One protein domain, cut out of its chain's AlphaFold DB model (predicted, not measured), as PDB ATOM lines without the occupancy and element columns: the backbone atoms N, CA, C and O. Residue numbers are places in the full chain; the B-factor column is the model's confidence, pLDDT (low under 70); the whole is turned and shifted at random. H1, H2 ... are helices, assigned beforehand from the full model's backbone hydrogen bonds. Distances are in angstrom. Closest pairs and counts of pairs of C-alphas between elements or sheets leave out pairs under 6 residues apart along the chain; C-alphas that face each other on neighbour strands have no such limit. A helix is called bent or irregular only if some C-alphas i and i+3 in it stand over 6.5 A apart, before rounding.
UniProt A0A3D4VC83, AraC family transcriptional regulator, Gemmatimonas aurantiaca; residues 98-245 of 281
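This is residues 98 to 245 of the 281 residues of the protein "AraC family transcriptional regulator" of Gemmatimonas aurantiaca (UniProt A0A3D4VC83). A long helix, H9, runs along one side of a compact body of shorter helices, and its last residues, 237 to 245, stick out as a free arm. In the body H5 is the core: residues 216 to 224 of H9 pack beside it, the hairpin of H1 and H2 covers another side, H3 and H4 gather near its first residue, Pro 158, H6 and H8 lie near its other end, and H7 reaches from H6 to H9, passing close to the middle of H5 at Leu 167. The printed part has 148 residues with nine named helices, H1 to H9 in chain order, and no named strand; the class is all helix. The whole is compact, with a radius of gyration of the C-alphas of 15.9 A, yet elongated, spanning 55 by 32 by 26 A.

Start at the longest helix, H9, residues 216 to 245, whose residues 216 to 224 alone touch H5, residues 158 to 175. Their closest C-alphas, Ser 171 and Leu 217, are 4.7 A apart, at a shallow tilt of 22 degrees, opposite ways. H5 is the hub, touching five helices. Look next at H1, residues 98 to 106, and H2, residues 113 to 124, a helical hairpin whose closest C-alphas, Ala 100 and Leu 123, are 5.1 A apart. H2 is irregular, with C-alphas 114 and 117 7.3 A apart. H2 touches H5 with residues 119 to 123 alone, closest at C-alphas Leu 123 and Cys 165, 5.0 A. H1 touches H5, closest at C-alphas Val 99 and Val 169, 6.6 A. H4, residues 143 to 152, only just touches H5, with 3 pairs of C-alphas within 8 A, the closest His 147 and Pro 158 at 6.1 A. H3, residues 132 to 138, touches H4 about perpendicular at 88 degrees, closest at C-alphas Ala 136 and Arg 143, 5.6 A. H6, residues 181 to 187, touches H5 at C-alphas Ala 170 and Val 184, 6.3 A. H7, residues 193 to 204, touches H6 at C-alphas Asp 182 and Gly 193, 4.0 A, and H9 at Thr 204 and Ala 223, 5.3 A. H8, residues 208 to 214, only just touches H7, with 3 pairs within 8 A. Every O i to N i+4 pair is within hydrogen-bond range in H1, H3, H4, H5, H6, H7 and H9, against 6 of 8 in H2 and 2 of 3 in H8.

Find C-alpha 98 at (48.216, 25.065, 30.840), where H1 begins. H5 runs 26.1 A from C-alpha 158 at (37.618, 4.826, 27.854). H9 runs 43.8 A to C-alpha 245 at (34.232, -13.734, 5.365).

The C-alphas farthest apart are those of Gly 178 and Ala 245, 56.9 A. The printed part has no cut, and no link is long. Mean pLDDT of the printed part is 89.8; residues 244 to 245 are under 70.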
ATOM      1  N   SER A  98      47.076  24.730  31.698       85.00
ATOM      2  CA  SER A  98      48.216  25.065  30.840       85.00
ATOM      3  C   SER A  98      48.930  23.804  30.339       85.00
ATOM      4  O   SER A  98      49.114  23.638  29.132       85.00
ATOM      5  N   VAL A  99      49.229  22.861  31.238       86.38
ATOM      6  CA  VAL A  99      49.814  21.556  30.891       86.38
ATOM      7  C   VAL A  99      48.901  20.760  29.955       86.38
ATOM      8  O   VAL A  99      49.366  20.260  28.931       86.38
ATOM      9  N   ALA A 100      47.601  20.678  30.252       86.62
ATOM     10  CA  ALA A 100      46.620  20.017  29.395       86.62
ATOM     11  C   ALA A 100      46.614  20.622  27.982       86.62
ATOM     12  O   ALA A 100      46.735  19.890  27.002       86.62
ATOM     13  N   SER A 101      46.580  21.951  27.879       85.75
ATOM     14  CA  SER A 101      46.605  22.674  26.602       85.75
ATOM     15  C   SER A 101      47.873  22.374  25.794       85.75
ATOM     16  O   SER A 101      47.794  22.113  24.595       85.75
ATOM     17  N   GLN A 102      49.043  22.347  26.444       86.44
ATOM     18  CA  GLN A 102      50.311  21.988  25.792       86.44
ATOM     19  C   GLN A 102      50.276  20.556  25.247       86.44
ATOM     20  O   GLN A 102      50.675  20.311  24.109       86.44
ATOM     21  N   ILE A 103      49.757  19.613  26.035       90.38
ATOM     22  CA  ILE A 103      49.647  18.209  25.630       90.38
ATOM     23  C   ILE A 103      48.675  18.052  24.455       90.38
ATOM     24  O   ILE A 103      48.984  17.320  23.518       90.38
ATOM     25  N   VAL A 104      47.533  18.747  24.458       89.06
ATOM     26  CA  VAL A 104      46.564  18.702  23.346       89.06
ATOM     27  C   VAL A 104      47.229  19.102  22.033       89.06
ATOM     28  O   VAL A 104      47.091  18.368  21.055       89.06
ATOM     29  N   VAL A 105      48.015  20.187  22.034       87.38
ATOM     30  CA  VAL A 105      48.781  20.643  20.860       87.38
ATOM     31  C   VAL A 105      49.738  19.552  20.362       87.38
ATOM     32  O   VAL A 105      49.777  19.256  19.169       87.38
ATOM     33  N   LEU A 106      50.461  18.881  21.265       88.44
ATOM     34  CA  LEU A 106      51.395  17.799  20.911       88.44
ATOM     35  C   LEU A 106      50.708  16.537  20.355       88.44
ATOM     36  O   LEU A 106      51.341  15.727  19.666       88.44
ATOM     37  N   LEU A 107      49.425  16.347  20.671       89.25
ATOM     38  CA  LEU A 107      48.626  15.186  20.277       89.25
ATOM     39  C   LEU A 107      47.652  15.480  19.125       89.25
ATOM     40  O   LEU A 107      46.895  14.589  18.733       89.25
ATOM     41  N   GLU A 108      47.669  16.689  18.558       86.88
ATOM     42  CA  GLU A 108      46.694  17.126  17.554       86.88
ATOM     43  C   GLU A 108      46.611  16.227  16.316       86.88
ATOM     44  O   GLU A 108      45.517  16.064  15.761       86.88
ATOM     45  N   ASP A 109      47.739  15.645  15.910       86.69
ATOM     46  CA  ASP A 109      47.844  14.748  14.752       86.69
ATOM     47  C   ASP A 109      47.443  13.303  15.070       86.69
ATOM     48  O   ASP A 109      47.217  12.498  14.169       86.69
ATOM     49  N   LEU A 110      47.371  12.951  16.355       84.62
ATOM     50  CA  LEU A 110      47.107  11.586  16.813       84.62
ATOM     51  C   LEU A 110      45.642  11.355  17.146       84.62
ATOM     52  O   LEU A 110      45.149  10.234  17.034       84.62
ATOM     53  N   VAL A 111      44.946  12.407  17.578       86.38
ATOM     54  CA  VAL A 111      43.549  12.324  17.990       86.38
ATOM     55  C   VAL A 111      42.669  13.038  16.964       86.38
ATOM     56  O   VAL A 111      42.828  14.242  16.737       86.38
ATOM     57  N   PRO A 112      41.690  12.339  16.351       86.50
ATOM     58  CA  PRO A 112      40.778  12.953  15.395       86.50
ATOM     59  C   PRO A 112      40.102  14.199  15.975       86.50
ATOM     60  O   PRO A 112      39.638  14.177  17.114       86.50
ATOM     61  N   ARG A 113      39.941  15.259  15.165       87.19
ATOM     62  CA  ARG A 113      39.335  16.545  15.588       87.19
ATOM     63  C   ARG A 113      38.039  16.387  16.390       87.19
ATOM     64  O   ARG A 113      37.822  17.100  17.358       87.19
ATOM     65  N   ARG A 114      37.197  15.416  16.020       88.38
ATOM     66  CA  ARG A 114      35.904  15.132  16.676       88.38
ATOM     67  C   ARG A 114      36.021  14.606  18.112       88.38
ATOM     68  O   ARG A 114      35.016  14.596  18.817       88.38
ATOM     69  N   LEU A 115      37.193  14.119  18.512       89.75
ATOM     70  CA  LEU A 115      37.473  13.554  19.834       89.75
ATOM     71  C   LEU A 115      38.421  14.435  20.659       89.75
ATOM     72  O   LEU A 115      38.666  14.121  21.819       89.75
ATOM     73  N   ARG A 116      38.901  15.559  20.109       90.38
ATOM     74  CA  ARG A 116      39.723  16.532  20.846       90.38
ATOM     75  C   ARG A 116      39.039  17.076  22.107       90.38
ATOM     76  O   ARG A 116      39.696  17.031  23.137       90.38
ATOM     77  N   PRO A 117      37.728  17.404  22.113       91.56
ATOM     78  CA  PRO A 117      37.061  17.833  23.347       91.56
ATOM     79  C   PRO A 117      37.095  16.775  24.460       91.56
ATOM     80  O   PRO A 117      37.119  17.098  25.641       91.56
ATOM     81  N   MET A 118      37.114  15.488  24.094       93.31
ATOM     82  CA  MET A 118      37.223  14.384  25.052       93.31
ATOM     83  C   MET A 118      38.645  14.255  25.606       93.31
ATOM     84  O   MET A 118      38.815  13.965  26.786       93.31
ATOM     85  N   LEU A 119      39.660  14.488  24.769       93.00
ATOM     86  CA  LEU A 119      41.055  14.561  25.201       93.00
ATOM     87  C   LEU A 119      41.291  15.758  26.127       93.00
ATOM     88  O   LEU A 119      41.835  15.570  27.208       93.00
ATOM     89  N   GLU A 120      40.849  16.948  25.722       91.38
ATOM     90  CA  GLU A 120      40.912  18.180  26.517       91.38
ATOM     91  C   GLU A 120      40.290  17.954  27.896       91.38
ATOM     92  O   GLU A 120      40.976  18.091  28.906       91.38
ATOM     93  N   HIS A 121      39.044  17.473  27.942       92.06
ATOM     94  CA  HIS A 121      38.358  17.208  29.203       92.06
ATOM     95  C   HIS A 121      39.097  16.179  30.075       92.06
ATOM     96  O   HIS A 121      39.267  16.398  31.272       92.06
ATOM     97  N   GLY A 122      39.586  15.082  29.483       93.00
ATOM     98  CA  GLY A 122      40.336  14.056  30.215       93.00
ATOM     99  C   GLY A 122      41.672  14.550  30.780       93.00
ATOM    100  O   GLY A 122      42.091  14.087  31.840       93.00
ATOM    101  N   LEU A 123      42.345  15.480  30.097       92.31
ATOM    102  CA  LEU A 123      43.594  16.091  30.561       92.31
ATOM    103  C   LEU A 123      43.340  17.161  31.629       92.31
ATOM    104  O   LEU A 123      44.028  17.184  32.647       92.31
ATOM    105  N   GLU A 124      42.338  18.018  31.428       87.88
ATOM    106  CA  GLU A 124      41.967  19.071  32.381       87.88
ATOM    107  C   GLU A 124      41.547  18.506  33.735       87.88
ATOM    108  O   GLU A 124      41.865  19.098  34.763       87.88
ATOM    109  N   HIS A 125      40.906  17.340  33.740       88.50
ATOM    110  CA  HIS A 125      40.381  16.694  34.941       88.50
ATOM    111  C   HIS A 125      41.199  15.450  35.328       88.50
ATOM    112  O   HIS A 125      40.723  14.564  36.029       88.50
ATOM    113  N   ALA A 126      42.459  15.366  34.888       90.00
ATOM    114  CA  ALA A 126      43.353  14.254  35.214       90.00
ATOM    115  C   ALA A 126      43.591  14.075  36.730       90.00
ATOM    116  O   ALA A 126      43.916  12.975  37.179       90.00
ATOM    117  N   GLY A 127      43.456  15.148  37.511       84.88
ATOM    118  CA  GLY A 127      43.545  15.091  38.971       84.88
ATOM    119  C   GLY A 127      42.265  14.660  39.680       84.88
ATOM    120  O   GLY A 127      42.276  14.476  40.892       84.88
ATOM    121  N   GLU A 128      41.172  14.490  38.944       86.00
ATOM    122  CA  GLU A 128      39.876  14.126  39.497       86.00
ATOM    123  C   GLU A 128      39.583  12.647  39.247       86.00
ATOM    124  O   GLU A 128      39.975  12.054  38.233       86.00
ATOM    125  N   HIS A 129      38.858  12.030  40.176       79.62
ATOM    126  CA  HIS A 129      38.368  10.675  39.990       79.62
ATOM    127  C   HIS A 129      37.146  10.680  39.070       79.62
ATOM    128  O   HIS A 129      36.016  10.651  39.546       79.62
ATOM    129  N   ILE A 130      37.367  10.711  37.756       80.94
ATOM    130  CA  ILE A 130      36.274  10.601  36.784       80.94
ATOM    131  C   ILE A 130      36.017   9.131  36.450       80.94
ATOM    132  O   ILE A 130      36.880   8.454  35.869       80.94
ATOM    133  N   ASP A 131      34.808   8.638  36.735       84.94
ATOM    134  CA  ASP A 131      34.378   7.342  36.202       84.94
ATOM    135  C   ASP A 131      33.975   7.457  34.721       84.94
ATOM    136  O   ASP A 131      33.551   8.490  34.210       84.94
ATOM    137  N   ARG A 132      34.068   6.348  33.988       87.44
ATOM    138  CA  ARG A 132      33.667   6.250  32.578       87.44
ATOM    139  C   ARG A 132      32.218   6.658  32.343       87.44
ATOM    140  O   ARG A 132      31.914   7.115  31.244       87.44
ATOM    141  N   ASP A 133      31.340   6.402  33.310       88.94
ATOM    142  CA  ASP A 133      29.924   6.746  33.203       88.94
ATOM    143  C   ASP A 133      29.738   8.268  33.310       88.94
ATOM    144  O   ASP A 133      29.058   8.853  32.467       88.94
ATOM    145  N   GLU A 134      30.441   8.921  34.238       89.94
ATOM    146  CA  GLU A 134      30.487  10.385  34.364       89.94
ATOM    147  C   GLU A 134      31.114  11.030  33.126       89.94
ATOM    148  O   GLU A 134      30.529  11.930  32.522       89.94
ATOM    149  N   PHE A 135      32.250  10.499  32.666       93.94
ATOM    150  CA  PHE A 135      32.907  10.975  31.454       93.94
ATOM    151  C   PHE A 135      31.991  10.858  30.230       93.94
ATOM    152  O   PHE A 135      31.911  11.775  29.420       93.94
ATOM    153  N   ALA A 136      31.265   9.744  30.077       94.31
ATOM    154  CA  ALA A 136      30.312   9.587  28.981       94.31
ATOM    155  C   ALA A 136      29.140  10.578  29.096       94.31
ATOM    156  O   ALA A 136      28.722  11.144  28.078       94.31
ATOM    157  N   ALA A 137      28.648  10.819  30.316       93.62
ATOM    158  CA  ALA A 137      27.543  11.732  30.588       93.62
ATOM    159  C   ALA A 137      27.872  13.187  30.215       93.62
ATOM    160  O   ALA A 137      27.024  13.845  29.611       93.62
ATOM    161  N   VAL A 138      29.103  13.654  30.462       93.44
ATOM    162  CA  VAL A 138      29.572  15.000  30.059       93.44
ATOM    163  C   VAL A 138      29.394  15.244  28.555       93.44
ATOM    164  O   VAL A 138      29.057  16.348  28.133       93.44
ATOM    165  N   PHE A 139      29.542  14.202  27.733       94.25
ATOM    166  CA  PHE A 139      29.368  14.285  26.279       94.25
ATOM    167  C   PHE A 139      27.980  13.847  25.791       94.25
ATOM    168  O   PHE A 139      27.792  13.649  24.587       94.25
ATOM    169  N   GLY A 140      27.013  13.662  26.697       94.44
ATOM    170  CA  GLY A 140      25.656  13.225  26.364       94.44
ATOM    171  C   GLY A 140      25.595  11.804  25.790       94.44
ATOM    172  O   GLY A 140      24.761  11.514  24.931       94.44
ATOM    173  N   MET A 141      26.507  10.917  26.205       95.44
ATOM    174  CA  MET A 141      26.626   9.554  25.680       95.44
ATOM    175  C   MET A 141      26.399   8.505  26.759       95.44
ATOM    176  O   MET A 141      26.725   8.688  27.925       95.44
ATOM    177  N   THR A 142      25.920   7.335  26.338       95.19
ATOM    178  CA  THR A 142      26.027   6.136  27.175       95.19
ATOM    179  C   THR A 142      27.461   5.608  27.138       95.19
ATOM    180  O   THR A 142      28.168   5.757  26.133       95.19
ATOM    181  N   ARG A 143      27.873   4.880  28.181       93.88
ATOM    182  CA  ARG A 143      29.177   4.200  28.218       93.88
ATOM    183  C   ARG A 143      29.414   3.272  27.027       93.88
ATOM    184  O   ARG A 143      30.531   3.210  26.513       93.88
ATOM    185  N   ARG A 144      28.380   2.562  26.557       95.19
ATOM    186  CA  ARG A 144      28.478   1.691  25.374       95.19
ATOM    187  C   ARG A 144      28.719   2.505  24.103       95.19
ATOM    188  O   ARG A 144      29.571   2.131  23.299       95.19
ATOM    189  N   THR A 145      28.012   3.622  23.939       94.94
ATOM    190  CA  THR A 145      28.202   4.532  22.800       94.94
ATOM    191  C   THR A 145      29.612   5.113  22.791       94.94
ATOM    192  O   THR A 145      30.279   5.058  21.760       94.94
ATOM    193  N   LEU A 146      30.088   5.602  23.940       94.31
ATOM    194  CA  LEU A 146      31.437   6.146  24.083       94.31
ATOM    195  C   LEU A 146      32.502   5.096  23.743       94.31
ATOM    196  O   LEU A 146      33.402   5.357  22.948       94.31
ATOM    197  N   HIS A 147      32.369   3.890  24.298       94.56
ATOM    198  CA  HIS A 147      33.288   2.788  24.032       94.56
ATOM    199  C   HIS A 147      33.376   2.459  22.536       94.56
ATOM    200  O   HIS A 147      34.469   2.437  21.974       94.56
ATOM    201  N   ASN A 148      32.230   2.283  21.871       92.81
ATOM    202  CA  ASN A 148      32.191   2.012  20.433       92.81
ATOM    203  C   ASN A 148      32.779   3.171  19.619       92.81
ATOM    204  O   ASN A 148      33.447   2.944  18.613       92.81
ATOM    205  N   ARG A 149      32.548   4.418  20.048       92.25
ATOM    206  CA  ARG A 149      33.106   5.606  19.394       92.25
ATOM    207  C   ARG A 149      34.632   5.627  19.469       92.25
ATOM    208  O   ARG A 149      35.261   5.952  18.469       92.25
ATOM    209  N   PHE A 150      35.203   5.259  20.615       92.69
ATOM    210  CA  PHE A 150      36.654   5.199  20.815       92.69
ATOM    211  C   PHE A 150      37.281   4.114  19.940       92.69
ATOM    212  O   PHE A 150      38.198   4.408  19.177       92.69
ATOM    213  N   LEU A 151      36.714   2.903  19.956       89.25
ATOM    214  CA  LEU A 151      37.209   1.797  19.133       89.25
ATOM    215  C   LEU A 151      37.166   2.116  17.635       89.25
ATOM    216  O   LEU A 151      38.154   1.922  16.935       89.25
ATOM    217  N   ARG A 152      36.054   2.678  17.138       87.25
ATOM    218  CA  ARG A 152      35.924   3.069  15.720       87.25
ATOM    219  C   ARG A 152      36.897   4.172  15.303       87.25
ATOM    220  O   ARG A 152      37.128   4.349  14.113       87.25
ATOM    221  N   ALA A 153      37.430   4.923  16.261       87.25
ATOM    222  CA  ALA A 153      38.409   5.972  16.027       87.25
ATOM    223  C   ALA A 153      39.860   5.518  16.260       87.25
ATOM    224  O   ALA A 153      40.754   6.359  16.218       87.25
ATOM    225  N   GLY A 154      40.099   4.226  16.526       87.75
ATOM    226  CA  GLY A 154      41.437   3.700  16.813       87.75
ATOM    227  C   GLY A 154      42.004   4.150  18.162       87.75
ATOM    228  O   GLY A 154      43.211   4.067  18.373       87.75
ATOM    229  N   LEU A 155      41.156   4.636  19.075       91.00
ATOM    230  CA  LEU A 155      41.568   5.021  20.423       91.00
ATOM    231  C   LEU A 155      41.455   3.840  21.400       91.00
ATOM    232  O   LEU A 155      40.615   2.951  21.210       91.00
ATOM    233  N   PRO A 156      42.236   3.844  22.500       93.00
ATOM    234  CA  PRO A 156      42.058   2.894  23.586       93.00
ATOM    235  C   PRO A 156      40.644   3.005  24.145       93.00
ATOM    236  O   PRO A 156      40.025   4.061  24.080       93.00
ATOM    237  N   SER A 157      40.132   1.942  24.763       92.69
ATOM    238  CA  SER A 157      38.842   2.030  25.459       92.69
ATOM    239  C   SER A 157      38.852   3.122  26.557       92.69
ATOM    240  O   SER A 157      39.926   3.493  27.040       92.69
ATOM    241  N   PRO A 158      37.683   3.627  27.008       93.06
ATOM    242  CA  PRO A 158      37.618   4.826  27.854       93.06
ATOM    243  C   PRO A 158      38.469   4.792  29.132       93.06
ATOM    244  O   PRO A 158      39.055   5.798  29.505       93.06
ATOM    245  N   ARG A 159      38.600   3.634  29.794       93.00
ATOM    246  CA  ARG A 159      39.406   3.526  31.025       93.00
ATOM    247  C   ARG A 159      40.914   3.684  30.756       93.00
ATOM    248  O   ARG A 159      41.504   4.578  31.356       93.00
ATOM    249  N   PRO A 160      41.545   2.885  29.872       93.56
ATOM    250  CA  PRO A 160      42.919   3.131  29.433       93.56
ATOM    251  C   PRO A 160      43.152   4.541  28.886       93.56
ATOM    252  O   PRO A 160      44.192   5.124  29.161       93.56
ATOM    253  N   PHE A 161      42.189   5.110  28.157       94.00
ATOM    254  CA  PHE A 161      42.287   6.481  27.651       94.00
ATOM    255  C   PHE A 161      42.413   7.515  28.782       94.00
ATOM    256  O   PHE A 161      43.324   8.339  28.760       94.00
ATOM    257  N   LEU A 162      41.560   7.436  29.809       93.81
ATOM    258  CA  LEU A 162      41.669   8.306  30.986       93.81
ATOM    259  C   LEU A 162      42.975   8.063  31.752       93.81
ATOM    260  O   LEU A 162      43.606   9.010  32.213       93.81
ATOM    261  N   THR A 163      43.439   6.809  31.836       94.69
ATOM    262  CA  THR A 163      44.764   6.511  32.406       94.69
ATOM    263  C   THR A 163      45.881   7.200  31.623       94.69
ATOM    264  O   THR A 163      46.759   7.794  32.239       94.69
ATOM    265  N   TRP A 164      45.839   7.201  30.288       95.56
ATOM    266  CA  TRP A 164      46.806   7.946  29.479       95.56
ATOM    267  C   TRP A 164      46.759   9.445  29.727       95.56
ATOM    268  O   TRP A 164      47.818  10.043  29.875       95.56
ATOM    269  N   CYS A 165      45.568  10.042  29.824       94.62
ATOM    270  CA  CYS A 165      45.439  11.464  30.142       94.62
ATOM    271  C   CYS A 165      46.145  11.787  31.469       94.62
ATOM    272  O   CYS A 165      46.984  12.685  31.524       94.62
ATOM    273  N   ARG A 166      45.904  10.970  32.504       94.31
ATOM    274  CA  ARG A 166      46.575  11.092  33.809       94.31
ATOM    275  C   ARG A 166      48.088  10.956  33.711       94.31
ATOM    276  O   ARG A 166      48.807  11.753  34.304       94.31
ATOM    277  N   LEU A 167      48.583   9.980  32.952       95.38
ATOM    278  CA  LEU A 167      50.022   9.766  32.794       95.38
ATOM    279  C   LEU A 167      50.703  10.869  31.985       95.38
ATOM    280  O   LEU A 167      51.819  11.239  32.318       95.38
ATOM    281  N   LEU A 168      50.046  11.431  30.972       95.44
ATOM    282  CA  LEU A 168      50.586  12.554  30.204       95.44
ATOM    283  C   LEU A 168      50.738  13.801  31.083       95.44
ATOM    284  O   LEU A 168      51.804  14.414  31.086       95.44
ATOM    285  N   VAL A 169      49.711  14.129  31.876       93.00
ATOM    286  CA  VAL A 169      49.784  15.233  32.844       93.00
ATOM    287  C   VAL A 169      50.851  14.950  33.903       93.00
ATOM    288  O   VAL A 169      51.668  15.822  34.186       93.00
ATOM    289  N   ALA A 170      50.922  13.721  34.429       93.25
ATOM    290  CA  ALA A 170      51.960  13.331  35.384       93.25
ATOM    291  C   ALA A 170      53.366  13.525  34.812       93.25
ATOM    292  O   ALA A 170      54.232  14.092  35.475       93.25
ATOM    293  N   SER A 171      53.591  13.083  33.574       94.38
ATOM    294  CA  SER A 171      54.884  13.192  32.907       94.38
ATOM    295  C   SER A 171      55.298  14.644  32.692       94.38
ATOM    296  O   SER A 171      56.446  14.981  32.969       94.38
ATOM    297  N   ALA A 172      54.367  15.511  32.287       90.44
ATOM    298  CA  ALA A 172      54.625  16.942  32.148       90.44
ATOM    299  C   ALA A 172      54.937  17.617  33.499       90.44
ATOM    300  O   ALA A 172      55.864  18.419  33.591       90.44
ATOM    301  N   LEU A 173      54.212  17.265  34.570       87.44
ATOM    302  CA  LEU A 173      54.493  17.781  35.914       87.44
ATOM    303  C   LEU A 173      55.857  17.305  36.438       87.44
ATOM    304  O   LEU A 173      56.586  18.088  37.034       87.44
ATOM    305  N   LEU A 174      56.237  16.047  36.197       90.00
ATOM    306  CA  LEU A 174      57.513  15.479  36.661       90.00
ATOM    307  C   LEU A 174      58.752  16.048  35.953       90.00
ATOM    308  O   LEU A 174      59.863  15.916  36.484       90.00
ATOM    309  N   GLU A 175      58.580  16.639  34.769       87.75
ATOM    310  CA  GLU A 175      59.629  17.387  34.063       87.75
ATOM    311  C   GLU A 175      59.847  18.785  34.647       87.75
ATOM    312  O   GLU A 175      60.913  19.372  34.469       87.75
ATOM    313  N   GLN A 176      58.874  19.310  35.392       81.69
ATOM    314  CA  GLN A 176      59.006  20.609  36.027       81.69
ATOM    315  C   GLN A 176      59.874  20.506  37.297       81.69
ATOM    316  O   GLN A 176      59.697  19.585  38.107       81.69
ATOM    317  N   PRO A 177      60.795  21.462  37.527       74.38
ATOM    318  CA  PRO A 177      61.608  21.485  38.738       74.38
ATOM    319  C   PRO A 177      60.745  21.487  40.007       74.38
ATOM    320  O   PRO A 177      59.735  22.185  40.084       74.38
ATOM    321  N   GLY A 178      61.158  20.715  41.016       76.81
ATOM    322  CA  GLY A 178      60.482  20.648  42.318       76.81
ATOM    323  C   GLY A 178      59.357  19.612  42.431       76.81
ATOM    324  O   GLY A 178      58.862  19.396  43.534       76.81
ATOM    325  N   HIS A 179      58.988  18.921  41.347       84.56
ATOM    326  CA  HIS A 179      57.990  17.850  41.400       84.56
ATOM    327  C   HIS A 179      58.616  16.469  41.634       84.56
ATOM    328  O   HIS A 179      59.373  15.933  40.816       84.56
ATOM    329  N   THR A 180      58.255  15.864  42.766       90.00
ATOM    330  CA  THR A 180      58.573  14.470  43.100       90.00
ATOM    331  C   THR A 180      57.439  13.535  42.678       90.00
ATOM    332  O   THR A 180      56.321  13.977  42.417       90.00
ATOM    333  N   LEU A 181      57.710  12.226  42.641       92.81
ATOM    334  CA  LEU A 181      56.672  11.226  42.369       92.81
ATOM    335  C   LEU A 181      55.523  11.302  43.376       92.81
ATOM    336  O   LEU A 181      54.373  11.260  42.958       92.81
ATOM    337  N   ASP A 182      55.818  11.464  44.667       91.12
ATOM    338  CA  ASP A 182      54.784  11.545  45.704       91.12
ATOM    339  C   ASP A 182      53.959  12.830  45.602       91.12
ATOM    340  O   ASP A 182      52.737  12.792  45.729       91.12
ATOM    341  N   SER A 183      54.604  13.963  45.300       88.25
ATOM    342  CA  SER A 183      53.895  15.225  45.069       88.25
ATOM    343  C   SER A 183      52.929  15.112  43.888       88.25
ATOM    344  O   SER A 183      51.770  15.507  44.004       88.25
ATOM    345  N   VAL A 184      53.383  14.551  42.762       90.88
ATOM    346  CA  VAL A 184      52.548  14.398  41.561       90.88
ATOM    347  C   VAL A 184      51.457  13.350  41.769       90.88
ATOM    348  O   VAL A 184      50.334  13.554  41.320       90.88
ATOM    349  N   ALA A 185      51.752  12.261  42.483       92.12
ATOM    350  CA  ALA A 185      50.757  11.258  42.838       92.12
ATOM    351  C   ALA A 185      49.612  11.863  43.659       92.12
ATOM    352  O   ALA A 185      48.456  11.638  43.316       92.12
ATOM    353  N   GLY A 186      49.928  12.689  44.664       86.69
ATOM    354  CA  GLY A 186      48.916  13.372  45.473       86.69
ATOM    355  C   GLY A 186      48.055  14.352  44.672       86.69
ATOM    356  O   GLY A 186      46.847  14.406  44.875       86.69
ATOM    357  N   VAL A 187      48.647  15.096  43.731       84.75
ATOM    358  CA  VAL A 187      47.897  16.012  42.845       84.75
ATOM    359  C   VAL A 187      46.985  15.251  41.883       84.75
ATOM    360  O   VAL A 187      45.901  15.727  41.560       84.75
ATOM    361  N   LEU A 188      47.426  14.083  41.414       88.75
ATOM    362  CA  LEU A 188      46.723  13.311  40.396       88.75
ATOM    363  C   LEU A 188      45.897  12.147  40.951       88.75
ATOM    364  O   LEU A 188      45.589  11.231  40.190       88.75
ATOM    365  N   ASP A 189      45.588  12.151  42.250       88.44
ATOM    366  CA  ASP A 189      44.802  11.121  42.948       88.44
ATOM    367  C   ASP A 189      45.310   9.682  42.696       88.44
ATOM    368  O   ASP A 189      44.563   8.741  42.397       88.44
ATOM    369  N   PHE A 190      46.633   9.506  42.705       90.69
ATOM    370  CA  PHE A 190      47.259   8.187  42.802       90.69
ATOM    371  C   PHE A 190      47.521   7.855  44.276       90.69
ATOM    372  O   PHE A 190      47.838   8.761  45.044       90.69
ATOM    373  N   PRO A 191      47.471   6.568  44.675       91.00
ATOM    374  CA  PRO A 191      47.689   6.180  46.070       91.00
ATOM    375  C   PRO A 191      49.023   6.669  46.653       91.00
ATOM    376  O   PRO A 191      49.071   7.107  47.796       91.00
ATOM    377  N   ASP A 192      50.097   6.591  45.862       94.81
ATOM    378  CA  ASP A 192      51.449   7.022  46.221       94.81
ATOM    379  C   ASP A 192      52.338   7.163  44.967       94.81
ATOM    380  O   ASP A 192      51.955   6.785  43.846       94.81
ATOM    381  N   GLY A 193      53.552   7.703  45.142       93.56
ATOM    382  CA  GLY A 193      54.520   7.866  44.060       93.56
ATOM    383  C   GLY A 193      55.014   6.545  43.459       93.56
ATOM    384  O   GLY A 193      55.326   6.490  42.265       93.56
ATOM    385  N   GLY A 194      55.042   5.462  44.241       95.38
ATOM    386  CA  GLY A 194      55.419   4.127  43.763       95.38
ATOM    387  C   GLY A 194      54.405   3.561  42.768       95.38
ATOM    388  O   GLY A 194      54.775   3.054  41.706       95.38
ATOM    389  N   SER A 195      53.119   3.729  43.069       94.94
ATOM    390  CA  SER A 195      51.984   3.367  42.225       94.94
ATOM    391  C   SER A 195      52.025   4.142  40.914       94.94
ATOM    392  O   SER A 195      51.937   3.534  39.845       94.94
ATOM    393  N   LEU A 196      52.246   5.462  40.973       95.56
ATOM    394  CA  LEU A 196      52.448   6.290  39.779       95.56
ATOM    395  C   LEU A 196      53.624   5.777  38.931       95.56
ATOM    396  O   LEU A 196      53.478   5.569  37.724       95.56
ATOM    397  N   GLY A 197      54.770   5.501  39.562       95.56
ATOM    398  CA  GLY A 197      55.943   4.942  38.886       95.56
ATOM    399  C   GLY A 197      55.661   3.595  38.210       95.56
ATOM    400  O   GLY A 197      56.115   3.355  37.089       95.56
ATOM    401  N   GLN A 198      54.863   2.733  38.843       96.00
ATOM    402  CA  GLN A 198      54.460   1.446  38.277       96.00
ATOM    403  C   GLN A 198      53.524   1.608  37.073       96.00
ATOM    404  O   GLN A 198      53.676   0.881  36.087       96.00
ATOM    405  N   TYR A 199      52.588   2.563  37.109       95.44
ATOM    406  CA  TYR A 199      51.764   2.879  35.941       95.44
ATOM    407  C   TYR A 199      52.608   3.428  34.788       95.44
ATOM    408  O   TYR A 199      52.476   2.930  33.669       95.44
ATOM    409  N   LEU A 200      53.524   4.367  35.054       96.31
ATOM    410  CA  LEU A 200      54.454   4.878  34.041       96.31
ATOM    411  C   LEU A 200      55.266   3.741  33.416       96.31
ATOM    412  O   LEU A 200      55.300   3.618  32.193       96.31
ATOM    413  N   ARG A 201      55.837   2.847  34.228       96.38
ATOM    414  CA  ARG A 201      56.582   1.685  33.727       96.38
ATOM    415  C   ARG A 201      55.716   0.743  32.903       96.38
ATOM    416  O   ARG A 201      56.154   0.277  31.857       96.38
ATOM    417  N   ARG A 202      54.494   0.460  33.353       96.44
ATOM    418  CA  ARG A 202      53.563  -0.429  32.648       96.44
ATOM    419  C   ARG A 202      53.184   0.108  31.268       96.44
ATOM    420  O   ARG A 202      53.039  -0.685  30.347       96.44
ATOM    421  N   TYR A 203      52.988   1.419  31.146       96.00
ATOM    422  CA  TYR A 203      52.502   2.050  29.917       96.00
ATOM    423  C   TYR A 203      53.627   2.490  28.972       96.00
ATOM    424  O   TYR A 203      53.449   2.450  27.761       96.00
ATOM    425  N   THR A 204      54.788   2.879  29.501       95.31
ATOM    426  CA  THR A 204      55.935   3.349  28.697       95.31
ATOM    427  C   THR A 204      57.031   2.299  28.511       95.31
ATOM    428  O   THR A 204      57.966   2.506  27.740       95.31
ATOM    429  N   GLY A 205      56.977   1.194  29.260       94.19
ATOM    430  CA  GLY A 205      58.030   0.175  29.308       94.19
ATOM    431  C   GLY A 205      59.294   0.593  30.072       94.19
ATOM    432  O   GLY A 205      60.176  -0.241  30.273       94.19
ATOM    433  N   SER A 206      59.392   1.847  30.528       92.50
ATOM    434  CA  SER A 206      60.595   2.418  31.153       92.50
ATOM    435  C   SER A 206      60.328   2.854  32.591       92.50
ATOM    436  O   SER A 206      59.246   3.334  32.920       92.50
ATOM    437  N   ASN A 207      61.312   2.694  33.477       91.19
ATOM    438  CA  ASN A 207      61.194   3.234  34.833       91.19
ATOM    439  C   ASN A 207      61.428   4.757  34.850       91.19
ATOM    440  O   ASN A 207      61.972   5.326  33.907       91.19
ATOM    441  N   VAL A 208      61.043   5.419  35.943       87.25
ATOM    442  CA  VAL A 208      61.098   6.888  36.060       87.25
ATOM    443  C   VAL A 208      62.517   7.443  35.895       87.25
ATOM    444  O   VAL A 208      62.681   8.499  35.293       87.25
ATOM    445  N   THR A 209      63.544   6.731  36.363       87.62
ATOM    446  CA  THR A 209      64.944   7.143  36.186       87.62
ATOM    447  C   THR A 209      65.319   7.189  34.705       87.62
ATOM    448  O   THR A 209      65.802   8.207  34.229       87.62
ATOM    449  N   GLN A 210      64.996   6.136  33.950       89.12
ATOM    450  CA  GLN A 210      65.234   6.082  32.502       89.12
ATOM    451  C   GLN A 210      64.420   7.130  31.734       89.12
ATOM    452  O   GLN A 210      64.872   7.638  30.709       89.12
ATOM    453  N   LEU A 211      63.211   7.437  32.213       89.88
ATOM    454  CA  LEU A 211      62.365   8.471  31.623       89.88
ATOM    455  C   LEU A 211      62.984   9.866  31.793       89.88
ATOM    456  O   LEU A 211      62.918  10.661  30.860       89.88
ATOM    457  N   ARG A 212      63.618  10.157  32.939       88.19
ATOM    458  CA  ARG A 212      64.280  11.453  33.182       88.19
ATOM    459  C   ARG A 212      65.436  11.713  32.216       88.19
ATOM    460  O   ARG A 212      65.567  12.839  31.753       88.19
ATOM    461  N   ASP A 213      66.196  10.684  31.848       87.62
ATOM    462  CA  ASP A 213      67.320  10.823  30.908       87.62
ATOM    463  C   ASP A 213      66.869  11.117  29.464       87.62
ATOM    464  O   ASP A 213      67.615  11.699  28.680       87.62
ATOM    465  N   ARG A 214      65.653  10.695  29.089       86.62
ATOM    466  CA  ARG A 214      65.133  10.746  27.706       86.62
ATOM    467  C   ARG A 214      64.056  11.811  27.474       86.62
ATOM    468  O   ARG A 214      63.602  11.970  26.341       86.62
ATOM    469  N   GLY A 215      63.615  12.485  28.533       90.25
ATOM    470  CA  GLY A 215      62.373  13.259  28.552       90.25
ATOM    471  C   GLY A 215      61.175  12.356  28.854       90.25
ATOM    472  O   GLY A 215      60.828  11.459  28.074       90.25
ATOM    473  N   ILE A 216      60.534  12.592  29.999       93.12
ATOM    474  CA  ILE A 216      59.430  11.784  30.522       93.12
ATOM    475  C   ILE A 216      58.193  11.961  29.640       93.12
ATOM    476  O   ILE A 216      57.603  10.970  29.197       93.12
ATOM    477  N   LEU A 217      57.810  13.208  29.347       92.75
ATOM    478  CA  LEU A 217      56.642  13.529  28.532       92.75
ATOM    479  C   LEU A 217      56.848  13.055  27.099       92.75
ATOM    480  O   LEU A 217      55.989  12.356  26.561       92.75
ATOM    481  N   HIS A 218      58.015  13.344  26.522       92.06
ATOM    482  CA  HIS A 218      58.373  12.888  25.179       92.06
ATOM    483  C   HIS A 218      58.266  11.359  25.051       92.06
ATOM    484  O   HIS A 218      57.606  10.850  24.141       92.06
ATOM    485  N   THR A 219      58.831  10.613  26.004       95.06
ATOM    486  CA  THR A 219      58.758   9.143  25.998       95.06
ATOM    487  C   THR A 219      57.326   8.636  26.202       95.06
ATOM    488  O   THR A 219      56.917   7.664  25.569       95.06
ATOM    489  N   THR A 220      56.533   9.311  27.041       96.44
ATOM    490  CA  THR A 220      55.122   8.953  27.282       96.44
ATOM    491  C   THR A 220      54.268   9.160  26.031       96.44
ATOM    492  O   THR A 220      53.486   8.280  25.670       96.44
ATOM    493  N   ILE A 221      54.457  10.280  25.324       94.56
ATOM    494  CA  ILE A 221      53.804  10.551  24.036       94.56
ATOM    495  C   ILE A 221      54.228   9.509  22.998       94.56
ATOM    496  O   ILE A 221      53.379   8.996  22.273       94.56
ATOM    497  N   GLY A 222      55.517   9.161  22.946       94.38
ATOM    498  CA  GLY A 222      56.027   8.106  22.069       94.38
ATOM    499  C   GLY A 222      55.356   6.752  22.319       94.38
ATOM    500  O   GLY A 222      54.924   6.095  21.376       94.38
ATOM    501  N   ALA A 223      55.183   6.366  23.585       95.62
ATOM    502  CA  ALA A 223      54.501   5.126  23.947       95.62
ATOM    503  C   ALA A 223      53.007   5.139  23.568       95.62
ATOM    504  O   ALA A 223      52.505   4.159  23.015       95.62
ATOM    505  N   LEU A 224      52.307   6.260  23.791       95.12
ATOM    506  CA  LEU A 224      50.924   6.426  23.339       95.12
ATOM    507  C   LEU A 224      50.825   6.334  21.808       95.12
ATOM    508  O   LEU A 224      49.950   5.639  21.298       95.12
ATOM    509  N   ARG A 225      51.741   6.982  21.071       93.94
ATOM    510  CA  ARG A 225      51.816   6.893  19.602       93.94
ATOM    511  C   ARG A 225      51.929   5.445  19.133       93.94
ATOM    512  O   ARG A 225      51.160   5.042  18.263       93.94
ATOM    513  N   SER A 226      52.838   4.670  19.725       94.06
ATOM    514  CA  SER A 226      53.010   3.252  19.390       94.06
ATOM    515  C   SER A 226      51.734   2.449  19.642       94.06
ATOM    516  O   SER A 226      51.293   1.719  18.759       94.06
ATOM    517  N   GLN A 227      51.072   2.647  20.787       94.06
ATOM    518  CA  GLN A 227      49.827   1.933  21.077       94.06
ATOM    519  C   GLN A 227      48.694   2.305  20.106       94.06
ATOM    520  O   GLN A 227      47.942   1.435  19.669       94.06
ATOM    521  N   LEU A 228      48.548   3.585  19.756       91.69
ATOM    522  CA  LEU A 228      47.542   4.014  18.779       91.69
ATOM    523  C   LEU A 228      47.803   3.403  17.397       91.69
ATOM    524  O   LEU A 228      46.858   3.003  16.718       91.69
ATOM    525  N   ALA A 229      49.072   3.280  16.997       90.75
ATOM    526  CA  ALA A 229      49.446   2.612  15.756       90.75
ATOM    527  C   ALA A 229      49.075   1.117  15.774       90.75
ATOM    528  O   ALA A 229      48.504   0.626  14.801       90.75
ATOM    529  N   GLU A 230      49.320   0.420  16.888       91.62
ATOM    530  CA  GLU A 230      48.926  -0.985  17.078       91.62
ATOM    531  C   GLU A 230      47.401  -1.173  17.014       91.62
ATOM    532  O   GLU A 230      46.914  -2.084  16.344       91.62
ATOM    533  N   LEU A 231      46.629  -0.291  17.658       89.69
ATOM    534  CA  LEU A 231      45.162  -0.336  17.624       89.69
ATOM    535  C   LEU A 231      44.607  -0.050  16.226       89.69
ATOM    536  O   LEU A 231      43.655  -0.705  15.795       89.69
ATOM    537  N   ALA A 232      45.199   0.908  15.511       85.94
ATOM    538  CA  ALA A 232      44.823   1.209  14.137       85.94
ATOM    539  C   ALA A 232      45.115   0.026  13.200       85.94
ATOM    540  O   ALA A 232      44.293  -0.281  12.338       85.94
ATOM    541  N   GLU A 233      46.251  -0.653  13.383       87.62
ATOM    542  CA  GLU A 233      46.590  -1.849  12.609       87.62
ATOM    543  C   GLU A 233      45.629  -3.002  12.905       87.62
ATOM    544  O   GLU A 233      45.031  -3.547  11.979       87.62
ATOM    545  N   ALA A 234      45.370  -3.294  14.182       86.56
ATOM    546  CA  ALA A 234      44.416  -4.327  14.580       86.56
ATOM    547  C   ALA A 234      43.005  -4.073  14.013       86.56
ATOM    548  O   ALA A 234      42.337  -5.005  13.557       86.56
ATOM    549  N   ALA A 235      42.559  -2.811  13.987       82.88
ATOM    550  CA  ALA A 235      41.279  -2.431  13.393       82.88
ATOM    551  C   ALA A 235      41.246  -2.654  11.868       82.88
ATOM    552  O   ALA A 235      40.231  -3.120  11.344       82.88
ATOM    553  N   ARG A 236      42.348  -2.372  11.155       84.12
ATOM    554  CA  ARG A 236      42.475  -2.662   9.714       84.12
ATOM    555  C   ARG A 236      42.421  -4.165   9.434       84.12
ATOM    556  O   ARG A 236      41.691  -4.580   8.534       84.12
ATOM    557  N   THR A 237      43.142  -4.977  10.209       87.06
ATOM    558  CA  THR A 237      43.159  -6.443  10.050       87.06
ATOM    559  C   THR A 237      41.781  -7.062  10.308       87.06
ATOM    560  O   THR A 237      41.339  -7.930   9.552       87.06
ATOM    561  N   ALA A 238      41.066  -6.588  11.335       82.12
ATOM    562  CA  ALA A 238      39.704  -7.035  11.625       82.12
ATOM    563  C   ALA A 238      38.741  -6.724  10.464       82.12
ATOM    564  O   ALA A 238      38.037  -7.617   9.999       82.12
ATOM    565  N   ALA A 239      38.782  -5.498   9.926       79.94
ATOM    566  CA  ALA A 239      37.936  -5.101   8.797       79.94
ATOM    567  C   ALA A 239      38.217  -5.914   7.515       79.94
ATOM    568  O   ALA A 239      37.287  -6.279   6.797       79.94
ATOM    569  N   ALA A 240      39.485  -6.237   7.236       81.00
ATOM    570  CA  ALA A 240      39.855  -7.084   6.098       81.00
ATOM    571  C   ALA A 240      39.321  -8.522   6.241       81.00
ATOM    572  O   ALA A 240      38.878  -9.120   5.261       81.00
ATOM    573  N   THR A 241      39.312  -9.054   7.468       81.31
ATOM    574  CA  THR A 241      38.784 -10.394   7.770       81.31
ATOM    575  C   THR A 241      37.263 -10.447   7.596       81.31
ATOM    576  O   THR A 241      36.743 -11.403   7.025       81.31
ATOM    577  N   GLU A 242      36.546  -9.401   8.021       76.44
ATOM    578  CA  GLU A 242      35.090  -9.292   7.848       76.44
ATOM    579  C   GLU A 242      34.678  -9.195   6.368       76.44
ATOM    580  O   GLU A 242      33.699  -9.826   5.966       76.44
ATOM    581  N   LEU A 243      35.440  -8.473   5.531       70.06
ATOM    582  CA  LEU A 243      35.195  -8.425   4.081       70.06
ATOM    583  C   LEU A 243      35.486  -9.764   3.383       70.06
ATOM    584  O   LEU A 243      34.753 -10.140   2.470       70.06
ATOM    585  N   GLY A 244      36.529 -10.484   3.808       65.38
ATOM    586  CA  GLY A 244      36.841 -11.820   3.288       65.38
ATOM    587  C   GLY A 244      35.767 -12.850   3.648       65.38
ATOM    588  O   GLY A 244      35.299 -13.581   2.781       65.38
ATOM    589  N   ALA A 245      35.291 -12.838   4.897       59.88
ATOM    590  CA  ALA A 245      34.232 -13.734   5.365       59.88
ATOM    591  C   ALA A 245      32.872 -13.474   4.689       59.88
ATOM    592  O   ALA A 245      32.096 -14.406   4.492       59.88
TER     593      ALA A 245